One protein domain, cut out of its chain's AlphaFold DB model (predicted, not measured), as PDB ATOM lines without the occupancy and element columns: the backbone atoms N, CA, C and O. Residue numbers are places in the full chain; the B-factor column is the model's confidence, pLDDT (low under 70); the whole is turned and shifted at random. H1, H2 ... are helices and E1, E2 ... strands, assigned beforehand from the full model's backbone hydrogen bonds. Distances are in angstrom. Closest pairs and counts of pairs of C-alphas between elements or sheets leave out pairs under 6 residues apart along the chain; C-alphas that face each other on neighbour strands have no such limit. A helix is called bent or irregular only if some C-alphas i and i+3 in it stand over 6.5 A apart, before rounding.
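Overview. This is residues 30 to 147 of the 211 residues of the protein "Expressed protein" of Batrachochytrium dendrobatidis (strain JAM81 / FGSC 10211) (UniProt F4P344). A strongly twisted six-stranded sheet, built along the long bent strand E5, curls round helix H2, while the short helix H1 packs on it by E3 and E5. Hairpins E1-E2 and E3-E4 join E5 on its two sides, and E6 folds back along its far end. The printed part has 118 residues, under half of them in named elements; along the chain come four strands, E1 to E4, then the helices H1 and H2, then the strands E5 and E6; the class is mixed, helices and strands, and the sheet is branched, with E3 and E5 parallel and its other neighbour pairs, E1 and E2, E1 and E5, E3 and E4, E5 and E6, antiparallel. It is compact, with a radius of gyration of the C-alphas of 13.3 A and spans of 37 by 28 by 26 A.

Along the chain. E5, residues 122 to 131, is 24.1 A long and bends by 66 degrees at residue 126. E1 is residues 43 to 47, from C-alpha 43 at (39.656, 43.219, 72.286); E2 is 52 to 56, E3 63 to 68, E4 72 to 78, and E6 134 to 136, ending at C-alpha 136 at (42.570, 52.037, 68.859). H2, residues 105 to 117, is 18.3 A long. H1, residues 86 to 92, is irregular: C-alphas 87 and 90 are 7.5 A apart.

Arrangement. E1 lies on one side of E5, antiparallel (N 46 to O 123, 2.9 A); E3, parallel (N 124 to O 63, 2.7 A), and E6, antiparallel (N 128 to O 136, 2.8 A), lie on the other side. E2 is antiparallel to E1 (N 45 to O 54, 2.8 A), and E4 to E3 (N 66 to O 77, 2.8 A). H2 is on the sheet; its closest C-alphas to E4 are Met 111 and Trp 76, 5.1 A. H1 is on it at a height of 8.6 A. In H2 every O i to N i+4 pair is within hydrogen-bond range; in H1 0 of 3 are, beside 3 of 4 O i to N i+3 pairs.

Size, cuts and confidence. The C-alphas farthest apart, Ala 117 and Phe 147, are 41.8 A apart. The printed part has no cut; the H1 to H2 link is long. Residues 146 to 147 have pLDDT under 70.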
ATOM      1  N   TRP A  30      51.222  40.973  68.332       93.75
ATOM      2  CA  TRP A  30      50.274  39.951  67.895       93.75
ATOM      3  C   TRP A  30      50.912  38.572  67.713       93.75
ATOM      4  O   TRP A  30      52.067  38.434  67.292       93.75
ATOM      5  N   ASP A  31      50.128  37.544  68.027       93.12
ATOM      6  CA  ASP A  31      50.456  36.151  67.750       93.12
ATOM      7  C   ASP A  31      50.271  35.768  66.275       93.12
ATOM      8  O   ASP A  31      49.696  36.496  65.465       93.12
ATOM      9  N   VAL A  32      50.784  34.598  65.903       89.31
ATOM     10  CA  VAL A  32      50.640  34.054  64.554       89.31
ATOM     11  C   VAL A  32      49.151  33.916  64.212       89.31
ATOM     12  O   VAL A  32      48.393  33.294  64.957       89.31
ATOM     13  N   ARG A  33      48.747  34.455  63.049       90.00
ATOM     14  CA  ARG A  33      47.342  34.546  62.587       90.00
ATOM     15  C   ARG A  33      46.453  35.445  63.460       90.00
ATOM     16  O   ARG A  33      45.244  35.232  63.525       90.00
ATOM     17  N   GLN A  34      47.048  36.432  64.124       91.94
ATOM     18  CA  GLN A  34      46.344  37.482  64.852       91.94
ATOM     19  C   GLN A  34      46.705  38.872  64.294       91.94
ATOM     20  O   GLN A  34      47.817  39.049  63.790       91.94
ATOM     21  N   PRO A  35      45.805  39.864  64.407       92.88
ATOM     22  CA  PRO A  35      44.415  39.717  64.843       92.88
ATOM     23  C   PRO A  35      43.588  38.877  63.855       92.88
ATOM     24  O   PRO A  35      43.863  38.889  62.659       92.88
ATOM     25  N   SER A  36      42.605  38.116  64.346       90.44
ATOM     26  CA  SER A  36      41.713  37.360  63.457       90.44
ATOM     27  C   SER A  36      40.692  38.285  62.785       90.44
ATOM     28  O   SER A  36      40.265  39.281  63.373       90.44
ATOM     29  N   ASP A  37      40.240  37.934  61.582       86.69
ATOM     30  CA  ASP A  37      39.209  38.691  60.849       86.69
ATOM     31  C   ASP A  37      37.785  38.494  61.409       86.69
ATOM     32  O   ASP A  37      36.817  39.044  60.890       86.69
ATOM     33  N   ASP A  38      37.629  37.713  62.482       88.00
ATOM     34  CA  ASP A  38      36.332  37.462  63.105       88.00
ATOM     35  C   ASP A  38      35.938  38.626  64.024       88.00
ATOM     36  O   ASP A  38      36.493  38.811  65.109       88.00
ATOM     37  N   PHE A  39      34.949  39.403  63.584       82.69
ATOM     38  CA  PHE A  39      34.426  40.595  64.261       82.69
ATOM     39  C   PHE A  39      33.741  40.342  65.600       82.69
ATOM     40  O   PHE A  39      33.378  41.300  66.280       82.69
ATOM     41  N   ARG A  40      33.563  39.086  66.013       85.75
ATOM     42  CA  ARG A  40      33.074  38.766  67.361       85.75
ATOM     43  C   ARG A  40      34.138  39.008  68.435       85.75
ATOM     44  O   ARG A  40      33.792  39.182  69.600       85.75
ATOM     45  N   PHE A  41      35.414  39.054  68.049       91.19
ATOM     46  CA  PHE A  41      36.549  39.212  68.958       91.19
ATOM     47  C   PHE A  41      37.279  40.524  68.667       91.19
ATOM     48  O   PHE A  41      38.079  40.606  67.741       91.19
ATOM     49  N   ASN A  42      36.989  41.577  69.429       94.12
ATOM     50  CA  ASN A  42      37.483  42.927  69.130       94.12
ATOM     51  C   ASN A  42      38.478  43.465  70.155       94.12
ATOM     52  O   ASN A  42      38.979  44.564  69.959       94.12
ATOM     53  N   CYS A  43      38.787  42.731  71.220       96.06
ATOM     54  CA  CYS A  43      39.656  43.219  72.286       96.06
ATOM     55  C   CYS A  43      40.968  42.437  72.341       96.06
ATOM     56  O   CYS A  43      40.976  41.215  72.199       96.06
ATOM     57  N   ALA A  44      42.087  43.141  72.524       97.06
ATOM     58  CA  ALA A  44      43.405  42.529  72.622       97.06
ATOM     59  C   ALA A  44      43.635  41.934  74.018       97.06
ATOM     60  O   ALA A  44      43.568  42.630  75.032       97.06
ATOM     61  N   LEU A  45      43.965  40.647  74.054       97.69
ATOM     62  CA  LEU A  45      44.279  39.897  75.262       97.69
ATOM     63  C   LEU A  45      45.722  39.396  75.198       97.69
ATOM     64  O   LEU A  45      46.091  38.686  74.262       97.69
ATOM     65  N   ALA A  46      46.535  39.713  76.203       97.50
ATOM     66  CA  ALA A  46      47.871  39.145  76.345       97.50
ATOM     67  C   ALA A  46      47.805  37.768  77.014       97.50
ATOM     68  O   ALA A  46      47.139  37.611  78.036       97.50
ATOM     69  N   LEU A  47      48.533  36.786  76.470       96.88
ATOM     70  CA  LEU A  47      48.601  35.422  77.003       96.88
ATOM     71  C   LEU A  47      50.038  35.018  77.339       96.88
ATOM     72  O   LEU A  47      50.891  34.951  76.450       96.88
ATOM     73  N   ILE A  48      50.289  34.628  78.595       94.62
ATOM     74  CA  ILE A  48      51.603  34.122  79.038       94.62
ATOM     75  C   ILE A  48      52.049  32.913  78.220       94.62
ATOM     76  O   ILE A  48      53.210  32.845  77.819       94.62
ATOM     77  N   SER A  49      51.130  31.986  77.937       94.31
ATOM     78  CA  SER A  49      51.422  30.749  77.202       94.31
ATOM     79  C   SER A  49      51.939  30.991  75.784       94.31
ATOM     80  O   SER A  49      52.661  30.154  75.251       94.31
ATOM     81  N   ARG A  50      51.588  32.132  75.179       91.31
ATOM     82  CA  ARG A  50      51.981  32.489  73.808       91.31
ATOM     83  C   ARG A  50      53.061  33.559  73.745       91.31
ATOM     84  O   ARG A  50      53.679  33.749  72.703       91.31
ATOM     85  N   GLY A  51      53.275  34.288  74.836       91.31
ATOM     86  CA  GLY A  51      54.185  35.428  74.847       91.31
ATOM     87  C   GLY A  51      53.633  36.676  74.137       91.31
ATOM     88  O   GLY A  51      54.351  37.663  74.021       91.31
ATOM     89  N   ARG A  52      52.397  36.614  73.625       93.38
ATOM     90  CA  ARG A  52      51.843  37.509  72.596       93.38
ATOM     91  C   ARG A  52      50.356  37.764  72.814       93.38
ATOM     92  O   ARG A  52      49.738  37.172  73.702       93.38
ATOM     93  N   TRP A  53      49.796  38.647  71.997       96.44
ATOM     94  CA  TRP A  53      48.399  39.045  72.026       96.44
ATOM     95  C   TRP A  53      47.554  38.216  71.069       96.44
ATOM     96  O   TRP A  53      47.968  37.885  69.954       96.44
ATOM     97  N   VAL A  54      46.333  37.940  71.499       96.44
ATOM     98  CA  VAL A  54      45.266  37.363  70.686       96.44
ATOM     99  C   VAL A  54      44.042  38.264  70.763       96.44
ATOM    100  O   VAL A  54      43.928  39.089  71.671       96.44
ATOM    101  N   VAL A  55      43.130  38.121  69.810       96.25
ATOM    102  CA  VAL A  55      41.817  38.761  69.911       96.25
ATOM    103  C   VAL A  55      40.883  37.932  70.781       96.25
ATOM    104  O   VAL A  55      40.915  36.702  70.742       96.25
ATOM    105  N   GLU A  56      40.040  38.617  71.541       96.44
ATOM    106  CA  GLU A  56      39.051  38.019  72.430       96.44
ATOM    107  C   GLU A  56      37.774  38.877  72.490       96.44
ATOM    108  O   GLU A  56      37.754  40.049  72.089       96.44
ATOM    109  N   SER A  57      36.683  38.274  72.962       95.62
ATOM    110  CA  SER A  57      35.412  38.941  73.204       95.62
ATOM    111  C   SER A  57      35.539  39.903  74.383       95.62
ATOM    112  O   SER A  57      35.917  39.523  75.493       95.62
ATOM    113  N   CYS A  58      35.185  41.164  74.143       95.50
ATOM    114  CA  CYS A  58      35.305  42.261  75.102       95.50
ATOM    115  C   CYS A  58      34.433  42.088  76.362       95.50
ATOM    116  O   CYS A  58      34.675  42.750  77.377       95.50
ATOM    117  N   ASP A  59      33.440  41.196  76.298       95.75
ATOM    118  CA  ASP A  59      32.479  40.914  77.370       95.75
ATOM    119  C   ASP A  59      33.010  39.919  78.411       95.75
ATOM    120  O   ASP A  59      32.423  39.753  79.484       95.75
ATOM    121  N   ILE A  60      34.126  39.248  78.120       97.19
ATOM    122  CA  ILE A  60      34.748  38.304  79.048       97.19
ATOM    123  C   ILE A  60      35.511  39.065  80.136       97.19
ATOM    124  O   ILE A  60      36.032  40.161  79.927       97.19
ATOM    125  N   LYS A  61      35.570  38.491  81.338       97.56
ATOM    126  CA  LYS A  61      36.303  39.081  82.458       97.56
ATOM    127  C   LYS A  61      37.729  38.545  82.505       97.56
ATOM    128  O   LYS A  61      37.924  37.353  82.718       97.56
ATOM    129  N   TYR A  62      38.702  39.443  82.395       97.94
ATOM    130  CA  TYR A  62      40.123  39.141  82.575       97.94
ATOM    131  C   TYR A  62      40.774  40.152  83.513       97.94
ATOM    132  O   TYR A  62      40.194  41.192  83.837       97.94
ATOM    133  N   HIS A  63      41.979  39.828  83.977       97.94
ATOM    134  CA  HIS A  63      42.828  40.768  84.701       97.94
ATOM    135  C   HIS A  63      43.213  41.943  83.795       97.94
ATOM    136  O   HIS A  63      43.144  41.835  82.575       97.94
ATOM    137  N   VAL A  64      43.629  43.063  84.373       97.88
ATOM    138  CA  VAL A  64      43.926  44.302  83.647       97.88
ATOM    139  C   VAL A  64      45.391  44.667  83.843       97.88
ATOM    140  O   VAL A  64      45.901  44.601  84.964       97.88
ATOM    141  N   ALA A  65      46.064  45.039  82.753       97.00
ATOM    142  CA  ALA A  65      47.432  45.535  82.784       97.00
ATOM    143  C   ALA A  65      47.464  47.061  82.961       97.00
ATOM    144  O   ALA A  65      47.012  47.813  82.098       97.00
ATOM    145  N   CYS A  66      48.022  47.514  84.079       96.38
ATOM    146  CA  CYS A  66      48.118  48.917  84.458       96.38
ATOM    147  C   CYS A  66      49.580  49.384  84.459       96.38
ATOM    148  O   CYS A  66      50.479  48.630  84.841       96.38
ATOM    149  N   VAL A  67      49.831  50.639  84.093       96.44
ATOM    150  CA  VAL A  67      51.180  51.234  84.092       96.44
ATOM    151  C   VAL A  67      51.104  52.733  84.373       96.44
ATOM    152  O   VAL A  67      50.106  53.376  84.054       96.44
ATOM    153  N   ASP A  68      52.153  53.305  84.961       94.56
ATOM    154  CA  ASP A  68      52.326  54.759  84.997       94.56
ATOM    155  C   ASP A  68      53.052  55.196  83.720       94.56
ATOM    156  O   ASP A  68      54.276  55.095  83.605       94.56
ATOM    157  N   LEU A  69      52.284  55.679  82.743       87.94
ATOM    158  CA  LEU A  69      52.819  56.120  81.453       87.94
ATOM    159  C   LEU A  69      53.724  57.358  81.546       87.94
ATOM    160  O   LEU A  69      54.492  57.603  80.617       87.94
ATOM    161  N   ASN A  70      53.623  58.147  82.617       88.00
ATOM    162  CA  ASN A  70      54.318  59.427  82.727       88.00
ATOM    163  C   ASN A  70      55.680  59.275  83.397       88.00
ATOM    164  O   ASN A  70      56.644  59.917  82.983       88.00
ATOM    165  N   THR A  71      55.759  58.446  84.440       90.00
ATOM    166  CA  THR A  71      56.974  58.337  85.260       90.00
ATOM    167  C   THR A  71      57.727  57.027  85.058       90.00
ATOM    168  O   THR A  71      58.955  57.013  85.155       90.00
ATOM    169  N   ALA A  72      57.029  55.930  84.745       91.38
ATOM    170  CA  ALA A  72      57.615  54.594  84.746       91.38
ATOM    171  C   ALA A  72      56.977  53.665  83.688       91.38
ATOM    172  O   ALA A  72      56.323  52.681  84.047       91.38
ATOM    173  N   PRO A  73      57.223  53.892  82.380       88.75
ATOM    174  CA  PRO A  73      56.600  53.126  81.287       88.75
ATOM    175  C   PRO A  73      56.971  51.629  81.266       88.75
ATOM    176  O   PRO A  73      56.305  50.824  80.620       88.75
ATOM    177  N   TYR A  74      58.021  51.235  81.993       92.88
ATOM    178  CA  TYR A  74      58.447  49.841  82.148       92.88
ATOM    179  C   TYR A  74      57.975  49.200  83.465       92.88
ATOM    180  O   TYR A  74      58.246  48.026  83.700       92.88
ATOM    181  N   SER A  75      57.267  49.932  84.331       94.50
ATOM    182  CA  SER A  75      56.780  49.432  85.622       94.50
ATOM    183  C   SER A  75      55.313  49.021  85.526       94.50
ATOM    184  O   SER A  75      54.411  49.754  85.933       94.50
ATOM    185  N   TRP A  76      55.078  47.832  84.976       95.88
ATOM    186  CA  TRP A  76      53.737  47.276  84.808       95.88
ATOM    187  C   TRP A  76      53.238  46.591  86.080       95.88
ATOM    188  O   TRP A  76      53.990  45.915  86.781       95.88
ATOM    189  N   SER A  77      51.943  46.727  86.345       95.50
ATOM    190  CA  SER A  77      51.226  46.066  87.434       95.50
ATOM    191  C   SER A  77      49.971  45.402  86.880       95.50
ATOM    192  O   SER A  77      49.270  45.983  86.056       95.50
ATOM    193  N   ILE A  78      49.682  44.178  87.314       96.50
ATOM    194  CA  ILE A  78      48.514  43.412  86.866       96.50
ATOM    195  C   ILE A  78      47.536  43.313  88.021       96.50
ATOM    196  O   ILE A  78      47.966  43.038  89.136       96.50
ATOM    197  N   SER A  79      46.239  43.502  87.778       93.69
ATOM    198  CA  SER A  79      45.216  43.415  88.826       93.69
ATOM    199  C   SER A  79      45.044  41.969  89.324       93.69
ATOM    200  O   SER A  79      44.319  41.202  88.702       93.69
ATOM    201  N   PRO A  80      45.640  41.535  90.450       78.19
ATOM    202  CA  PRO A  80      45.792  40.101  90.721       78.19
ATOM    203  C   PRO A  80      44.479  39.428  91.147       78.19
ATOM    204  O   PRO A  80      44.233  38.282  90.802       78.19
ATOM    205  N   ASN A  81      43.599  40.155  91.846       86.06
ATOM    206  CA  ASN A  81      42.348  39.620  92.407       86.06
ATOM    207  C   ASN A  81      41.090  40.262  91.809       86.06
ATOM    208  O   ASN A  81      39.983  40.040  92.293       86.06
ATOM    209  N   VAL A  82      41.256  41.108  90.792       91.56
ATOM    210  CA  VAL A  82      40.153  41.831  90.159       91.56
ATOM    211  C   VAL A  82      40.211  41.569  88.668       91.56
ATOM    212  O   VAL A  82      41.214  41.860  88.017       91.56
ATOM    213  N   THR A  83      39.116  41.031  88.145       96.19
ATOM    214  CA  THR A  83      38.890  40.855  86.711       96.19
ATOM    215  C   THR A  83      37.745  41.749  86.265       96.19
ATOM    216  O   THR A  83      36.733  41.840  86.968       96.19
ATOM    217  N   SER A  84      37.844  42.339  85.082       96.81
ATOM    218  CA  SER A  84      36.770  43.140  84.497       96.81
ATOM    219  C   SER A  84      36.561  42.801  83.030       96.81
ATOM    220  O   SER A  84      37.421  42.214  82.372       96.81
ATOM    221  N   THR A  85      35.408  43.208  82.511       97.12
ATOM    222  CA  THR A  85      35.219  43.348  81.066       97.12
ATOM    223  C   THR A  85      36.111  44.467  80.539       97.12
ATOM    224  O   THR A  85      36.553  45.327  81.314       97.12
ATOM    225  N   PHE A  86      36.359  44.480  79.231       96.44
ATOM    226  CA  PHE A  86      37.226  45.489  78.622       96.44
ATOM    227  C   PHE A  86      36.696  46.914  78.848       96.44
ATOM    228  O   PHE A  86      37.448  47.804  79.229       96.44
ATOM    229  N   GLN A  87      35.380  47.115  78.709       95.38
ATOM    230  CA  GLN A  87      34.720  48.411  78.916       95.38
ATOM    231  C   GLN A  87      34.997  49.023  80.300       95.38
ATOM    232  O   GLN A  87      35.094  50.240  80.429       95.38
ATOM    233  N   ASN A  88      35.128  48.186  81.331       95.75
ATOM    234  CA  ASN A  88      35.324  48.628  82.712       95.75
ATOM    235  C   ASN A  88      36.787  48.532  83.173       95.75
ATOM    236  O   ASN A  88      37.072  48.806  84.337       95.75
ATOM    237  N   ALA A  89      37.710  48.136  82.290       95.94
ATOM    238  CA  ALA A  89      39.106  47.882  82.640       95.94
ATOM    239  C   ALA A  89      39.836  49.136  83.133       95.94
ATOM    240  O   ALA A  89      40.608  49.052  84.085       95.94
ATOM    241  N   GLU A  90      39.526  50.308  82.574       94.81
ATOM    242  CA  GLU A  90      40.123  51.578  83.014       94.81
ATOM    243  C   GLU A  90      39.886  51.839  84.510       94.81
ATOM    244  O   GLU A  90      40.795  52.244  85.224       94.81
ATOM    245  N   ALA A  91      38.691  51.519  85.020       94.44
ATOM    246  CA  ALA A  91      38.338  51.741  86.423       94.44
ATOM    247  C   ALA A  91      39.075  50.806  87.403       94.44
ATOM    248  O   ALA A  91      39.071  51.051  88.612       94.44
ATOM    249  N   VAL A  92      39.693  49.727  86.908       96.19
ATOM    250  CA  VAL A  92      40.494  48.804  87.727       96.19
ATOM    251  C   VAL A  92      41.851  49.422  88.074       96.19
ATOM    252  O   VAL A  92      42.362  49.204  89.178       96.19
ATOM    253  N   CYS A  93      42.424  50.212  87.165       94.44
ATOM    254  CA  CYS A  93      43.699  50.883  87.376       94.44
ATOM    255  C   CYS A  93      43.497  52.137  88.237       94.44
ATOM    256  O   CYS A  93      42.821  53.086  87.850       94.44
ATOM    257  N   LYS A  94      44.068  52.136  89.447       91.94
ATOM    258  CA  LYS A  94      43.997  53.289  90.352       91.94
ATOM    259  C   LYS A  94      45.116  54.286  90.030       91.94
ATOM    260  O   LYS A  94      46.258  53.843  89.881       91.94
ATOM    261  N   PRO A  95      44.837  55.605  90.033       90.94
ATOM    262  CA  PRO A  95      45.871  56.622  89.876       90.94
ATOM    263  C   PRO A  95      47.043  56.398  90.851       90.94
ATOM    264  O   PRO A  95      46.798  56.084  92.021       90.94
ATOM    265  N   PRO A  96      48.302  56.542  90.398       92.50
ATOM    266  CA  PRO A  96      48.723  57.122  89.113       92.50
ATOM    267  C   PRO A  96      48.726  56.148  87.919       92.50
ATOM    268  O   PRO A  96      49.050  56.558  86.808       92.50
ATOM    269  N   LEU A  97      48.384  54.874  88.123       94.81
ATOM    270  CA  LEU A  97      48.392  53.870  87.063       94.81
ATOM    271  C   LEU A  97      47.167  54.020  86.157       94.81
ATOM    272  O   LEU A  97      46.059  54.257  86.639       94.81
ATOM    273  N   THR A  98      47.357  53.798  84.861       95.75
ATOM    274  CA  THR A  98      46.293  53.814  83.850       95.75
ATOM    275  C   THR A  98      46.264  52.506  83.074       95.75
ATOM    276  O   THR A  98      47.267  51.786  83.003       95.75
ATOM    277  N   PHE A  99      45.104  52.173  82.506       96.56
ATOM    278  CA  PHE A  99      44.992  51.014  81.628       96.56
ATOM    279  C   PHE A  99      45.626  51.361  80.279       96.56
ATOM    280  O   PHE A  99      45.215  52.302  79.598       96.56
ATOM    281  N   ALA A 100      46.660  50.624  79.876       95.50
ATOM    282  CA  ALA A 100      47.470  51.002  78.722       95.50
ATOM    283  C   ALA A 100      47.818  49.825  77.807       95.50
ATOM    284  O   ALA A 100      47.551  48.658  78.093       95.50
ATOM    285  N   VAL A 101      48.414  50.173  76.670       95.62
ATOM    286  CA  VAL A 101      48.956  49.245  75.681       95.62
ATOM    287  C   VAL A 101      50.477  49.407  75.627       95.62
ATOM    288  O   VAL A 101      50.944  50.543  75.498       95.62
ATOM    289  N   PRO A 102      51.264  48.319  75.726       94.38
ATOM    290  CA  PRO A 102      52.698  48.374  75.473       94.38
ATOM    291  C   PRO A 102      52.962  48.880  74.058       94.38
ATOM    292  O   PRO A 102      52.322  48.421  73.113       94.38
ATOM    293  N   ARG A 103      53.889  49.823  73.895       90.62
ATOM    294  CA  ARG A 103      54.225  50.436  72.595       90.62
ATOM    295  C   ARG A 103      55.498  49.869  71.984       90.62
ATOM    296  O   ARG A 103      55.765  50.075  70.801       90.62
ATOM    297  N   THR A 104      56.286  49.163  72.788       89.19
ATOM    298  CA  THR A 104      57.587  48.624  72.403       89.19
ATOM    299  C   THR A 104      57.757  47.190  72.902       89.19
ATOM    300  O   THR A 104      57.109  46.759  73.857       89.19
ATOM    301  N   GLY A 105      58.668  46.441  72.275       88.81
ATOM    302  CA  GLY A 105      59.030  45.093  72.725       88.81
ATOM    303  C   GLY A 105      59.471  45.040  74.197       88.81
ATOM    304  O   GLY A 105      58.957  44.200  74.935       88.81
ATOM    305  N   PRO A 106      60.355  45.939  74.672       89.69
ATOM    306  CA  PRO A 106      60.732  45.995  76.084       89.69
ATOM    307  C   PRO A 106      59.566  46.275  77.042       89.69
ATOM    308  O   PRO A 106      59.480  45.628  78.085       89.69
ATOM    309  N   GLU A 107      58.635  47.168  76.690       92.69
ATOM    310  CA  GLU A 107      57.416  47.382  77.490       92.69
ATOM    311  C   GLU A 107      56.554  46.117  77.552       92.69
ATOM    312  O   GLU A 107      56.109  45.724  78.629       92.69
ATOM    313  N   GLN A 108      56.374  45.431  76.417       93.50
ATOM    314  CA  GLN A 108      55.642  44.165  76.366       93.50
ATOM    315  C   GLN A 108      56.294  43.119  77.269       93.50
ATOM    316  O   GLN A 108      55.609  42.435  78.023       93.50
ATOM    317  N   MET A 109      57.620  42.993  77.240       91.94
ATOM    318  CA  MET A 109      58.322  42.063  78.124       91.94
ATOM    319  C   MET A 109      58.144  42.411  79.598       91.94
ATOM    320  O   MET A 109      57.917  41.511  80.405       91.94
ATOM    321  N   ALA A 110      58.218  43.697  79.948       94.38
ATOM    322  CA  ALA A 110      57.998  44.153  81.311       94.38
ATOM    323  C   ALA A 110      56.579  43.806  81.796       94.38
ATOM    324  O   ALA A 110      56.426  43.225  82.872       94.38
ATOM    325  N   MET A 111      55.562  44.044  80.963       95.62
ATOM    326  CA  MET A 111      54.179  43.635  81.232       95.62
ATOM    327  C   MET A 111      54.053  42.120  81.427       95.62
ATOM    328  O   MET A 111      53.452  41.660  82.396       95.62
ATOM    329  N   MET A 112      54.663  41.324  80.548       95.38
ATOM    330  CA  MET A 112      54.615  39.862  80.629       95.38
ATOM    331  C   MET A 112      55.338  39.326  81.869       95.38
ATOM    332  O   MET A 112      54.908  38.337  82.460       95.38
ATOM    333  N   ASN A 113      56.416  39.977  82.306       95.38
ATOM    334  CA  ASN A 113      57.086  39.651  83.562       95.38
ATOM    335  C   ASN A 113      56.206  39.986  84.770       95.38
ATOM    336  O   ASN A 113      56.121  39.168  85.686       95.38
ATOM    337  N   ALA A 114      55.493  41.115  84.747       96.12
ATOM    338  CA  ALA A 114      54.519  41.460  85.779       96.12
ATOM    339  C   ALA A 114      53.367  40.439  85.846       96.12
ATOM    340  O   ALA A 114      52.986  40.014  86.934       96.12
ATOM    341  N   MET A 115      52.870  39.966  84.697       96.88
ATOM    342  CA  MET A 115      51.876  38.883  84.626       96.88
ATOM    343  C   MET A 115      52.392  37.578  85.243       96.88
ATOM    344  O   MET A 115      51.681  36.963  86.038       96.88
ATOM    345  N   ARG A 116      53.638  37.179  84.948       95.94
ATOM    346  CA  ARG A 116      54.263  35.996  85.570       95.94
ATOM    347  C   ARG A 116      54.417  36.163  87.079       95.94
ATOM    348  O   ARG A 116      54.086  35.243  87.818       95.94
ATOM    349  N   ALA A 117      54.880  37.327  87.532       95.56
ATOM    350  CA  ALA A 117      55.045  37.629  88.953       95.56
ATOM    351  C   ALA A 117      53.704  37.621  89.709       95.56
ATOM    352  O   ALA A 117      53.644  37.161  90.845       95.56
ATOM    353  N   ALA A 118      52.626  38.071  89.062       95.12
ATOM    354  CA  ALA A 118      51.266  38.030  89.597       95.12
ATOM    355  C   ALA A 118      50.574  36.661  89.438       95.12
ATOM    356  O   ALA A 118      49.434  36.511  89.867       95.12
ATOM    357  N   ASN A 119      51.233  35.673  88.818       95.44
ATOM    358  CA  ASN A 119      50.666  34.367  88.470       95.44
ATOM    359  C   ASN A 119      49.362  34.456  87.643       95.44
ATOM    360  O   ASN A 119      48.425  33.680  87.827       95.44
ATOM    361  N   VAL A 120      49.305  35.418  86.721       95.81
ATOM    362  CA  VAL A 120      48.163  35.664  85.833       95.81
ATOM    363  C   VAL A 120      48.486  35.159  84.431       95.81
ATOM    364  O   VAL A 120      49.459  35.581  83.809       95.81
ATOM    365  N   SER A 121      47.647  34.270  83.900       96.06
ATOM    366  CA  SER A 121      47.844  33.677  82.571       96.06
ATOM    367  C   SER A 121      47.388  34.581  81.424       96.06
ATOM    368  O   SER A 121      47.947  34.492  80.327       96.06
ATOM    369  N   ALA A 122      46.396  35.437  81.677       97.19
ATOM    370  CA  ALA A 122      45.743  36.275  80.683       97.19
ATOM    371  C   ALA A 122      45.354  37.639  81.264       97.19
ATOM    372  O   ALA A 122      44.767  37.709  82.347       97.19
ATOM    373  N   ALA A 123      45.656  38.714  80.539       97.75
ATOM    374  CA  ALA A 123      45.324  40.073  80.949       97.75
ATOM    375  C   ALA A 123      44.936  40.936  79.747       97.75
ATOM    376  O   ALA A 123      45.497  40.802  78.656       97.75
ATOM    377  N   TRP A 124      43.976  41.829  79.962       98.06
ATOM    378  CA  TRP A 124      43.595  42.845  79.005       98.06
ATOM    379  C   TRP A 124      44.751  43.795  78.729       98.06
ATOM    380  O   TRP A 124      45.444  44.241  79.645       98.06
ATOM    381  N   VAL A 125      44.895  44.131  77.452       96.75
ATOM    382  CA  VAL A 125      45.771  45.183  76.936       96.75
ATOM    383  C   VAL A 125      44.864  46.264  76.369       96.75
ATOM    384  O   VAL A 125      43.898  45.913  75.700       96.75
ATOM    385  N   ASN A 126      45.133  47.552  76.608       96.88
ATOM    386  CA  ASN A 126      44.230  48.631  76.184       96.88
ATOM    387  C   ASN A 126      44.276  48.882  74.668       96.88
ATOM    388  O   ASN A 126      44.781  49.902  74.202       96.88
ATOM    389  N   PHE A 127      43.791  47.920  73.892       96.44
ATOM    390  CA  PHE A 127      43.784  47.956  72.443       96.44
ATOM    391  C   PHE A 127      42.579  47.185  71.912       96.44
ATOM    392  O   PHE A 127      42.399  46.004  72.218       96.44
ATOM    393  N   MET A 128      41.740  47.850  71.125       94.38
ATOM    394  CA  MET A 128      40.516  47.263  70.595       94.38
ATOM    395  C   MET A 128      40.262  47.647  69.145       94.38
ATOM    396  O   MET A 128      40.684  48.703  68.681       94.38
ATOM    397  N   ARG A 129      39.521  46.802  68.441       93.38
ATOM    398  CA  ARG A 129      39.069  47.025  67.077       93.38
ATOM    399  C   ARG A 129      37.744  47.778  67.063       93.38
ATOM    400  O   ARG A 129      36.775  47.338  67.673       93.38
ATOM    401  N   VAL A 130      37.701  48.872  66.311       91.25
ATOM    402  CA  VAL A 130      36.502  49.711  66.109       91.25
ATOM    403  C   VAL A 130      35.902  49.490  64.721       91.25
ATOM    404  O   VAL A 130      34.696  49.611  64.530       91.25
ATOM    405  N   SER A 131      36.731  49.138  63.737       86.94
ATOM    406  CA  SER A 131      36.302  48.783  62.382       86.94
ATOM    407  C   SER A 131      37.244  47.743  61.776       86.94
ATOM    408  O   SER A 131      38.276  47.428  62.363       86.94
ATOM    409  N   THR A 132      36.930  47.225  60.587       82.56
ATOM    410  CA  THR A 132      37.707  46.178  59.893       82.56
ATOM    411  C   THR A 132      39.210  46.413  59.880       82.56
ATOM    412  O   THR A 132      39.982  45.480  60.071       82.56
ATOM    413  N   LEU A 133      39.624  47.660  59.677       83.25
ATOM    414  CA  LEU A 133      41.030  48.029  59.530       83.25
ATOM    415  C   LEU A 133      41.529  48.913  60.672       83.25
ATOM    416  O   LEU A 133      42.638  49.429  60.580       83.25
ATOM    417  N   CYS A 134      40.728  49.118  61.721       89.19
ATOM    418  CA  CYS A 134      41.046  50.098  62.745       89.19
ATOM    419  C   CYS A 134      41.079  49.528  64.152       89.19
ATOM    420  O   CYS A 134      40.054  49.125  64.702       89.19
ATOM    421  N   TRP A 135      42.268  49.606  64.735       92.19
ATOM    422  CA  TRP A 135      42.564  49.347  66.130       92.19
ATOM    423  C   TRP A 135      42.955  50.634  66.858       92.19
ATOM    424  O   TRP A 135      43.764  51.424  66.360       92.19
ATOM    425  N   VAL A 136      42.392  50.837  68.040       94.62
ATOM    426  CA  VAL A 136      42.570  52.037  68.859       94.62
ATOM    427  C   VAL A 136      42.847  51.661  70.306       94.62
ATOM    428  O   VAL A 136      42.518  50.563  70.753       94.62
ATOM    429  N   GLN A 137      43.447  52.591  71.038       94.25
ATOM    430  CA  GLN A 137      43.544  52.518  72.489       94.25
ATOM    431  C   GLN A 137      42.265  53.095  73.106       94.25
ATOM    432  O   GLN A 137      41.831  54.166  72.694       94.25
ATOM    433  N   GLY A 138      41.715  52.425  74.116       91.38
ATOM    434  CA  GLY A 138      40.560  52.890  74.880       91.38
ATOM    435  C   GLY A 138      39.224  52.319  74.409       91.38
ATOM    436  O   GLY A 138      39.037  51.980  73.241       91.38
ATOM    437  N   TRP A 139      38.271  52.237  75.340       90.62
ATOM    438  CA  TRP A 139      36.874  51.920  75.041       90.62
ATOM    439  C   TRP A 139      36.173  53.107  74.372       90.62
ATOM    440  O   TRP A 139      36.413  54.256  74.741       90.62
ATOM    441  N   ASN A 140      35.277  52.833  73.417       88.62
ATOM    442  CA  ASN A 140      34.457  53.845  72.734       88.62
ATOM    443  C   ASN A 140      35.272  54.993  72.101       88.62
ATOM    444  O   ASN A 140      34.850  56.148  72.092       88.62
ATOM    445  N   THR A 141      36.470  54.678  71.610       89.56
ATOM    446  CA  THR A 141      37.338  55.648  70.937       89.56
ATOM    447  C   THR A 141      37.074  55.618  69.436       89.56
ATOM    448  O   THR A 141      36.960  54.549  68.838       89.56
ATOM    449  N   GLU A 142      36.964  56.789  68.814       89.31
ATOM    450  CA  GLU A 142      36.786  56.890  67.366       89.31
ATOM    451  C   GLU A 142      38.078  56.541  66.624       89.31
ATOM    452  O   GLU A 142      39.188  56.767  67.108       89.31
ATOM    453  N   CYS A 143      37.942  55.994  65.418       90.25
ATOM    454  CA  CYS A 143      39.097  55.619  64.621       90.25
ATOM    455  C   CYS A 143      39.785  56.858  64.008       90.25
ATOM    456  O   CYS A 143      39.182  57.527  63.166       90.25
ATOM    457  N   PRO A 144      41.063  57.142  64.330       85.44
ATOM    458  CA  PRO A 144      41.711  58.382  63.900       85.44
ATOM    459  C   PRO A 144      42.264  58.334  62.467       85.44
ATOM    460  O   PRO A 144      42.665  59.364  61.929       85.44
ATOM    461  N   TYR A 145      42.317  57.152  61.843       79.38
ATOM    462  CA  TYR A 145      42.947  56.936  60.532       79.38
ATOM    463  C   TYR A 145      42.048  56.222  59.514       79.38
ATOM    464  O   TYR A 145      42.539  55.721  58.501       79.38
ATOM    465  N   ILE A 146      40.727  56.198  59.725       67.88
ATOM    466  CA  ILE A 146      39.810  55.846  58.635       67.88
ATOM    467  C   ILE A 146      39.794  56.988  57.628       67.88
ATOM    468  O   ILE A 146      39.139  58.013  57.800       67.88
ATOM    469  N   PHE A 147      40.518  56.781  56.537       59.59
ATOM    470  CA  PHE A 147      40.328  57.552  55.327       59.59
ATOM    471  C   PHE A 147      39.015  57.088  54.700       59.59
ATOM    472  O   PHE A 147      38.984  56.089  53.981       59.59
TER     473      PHE A 147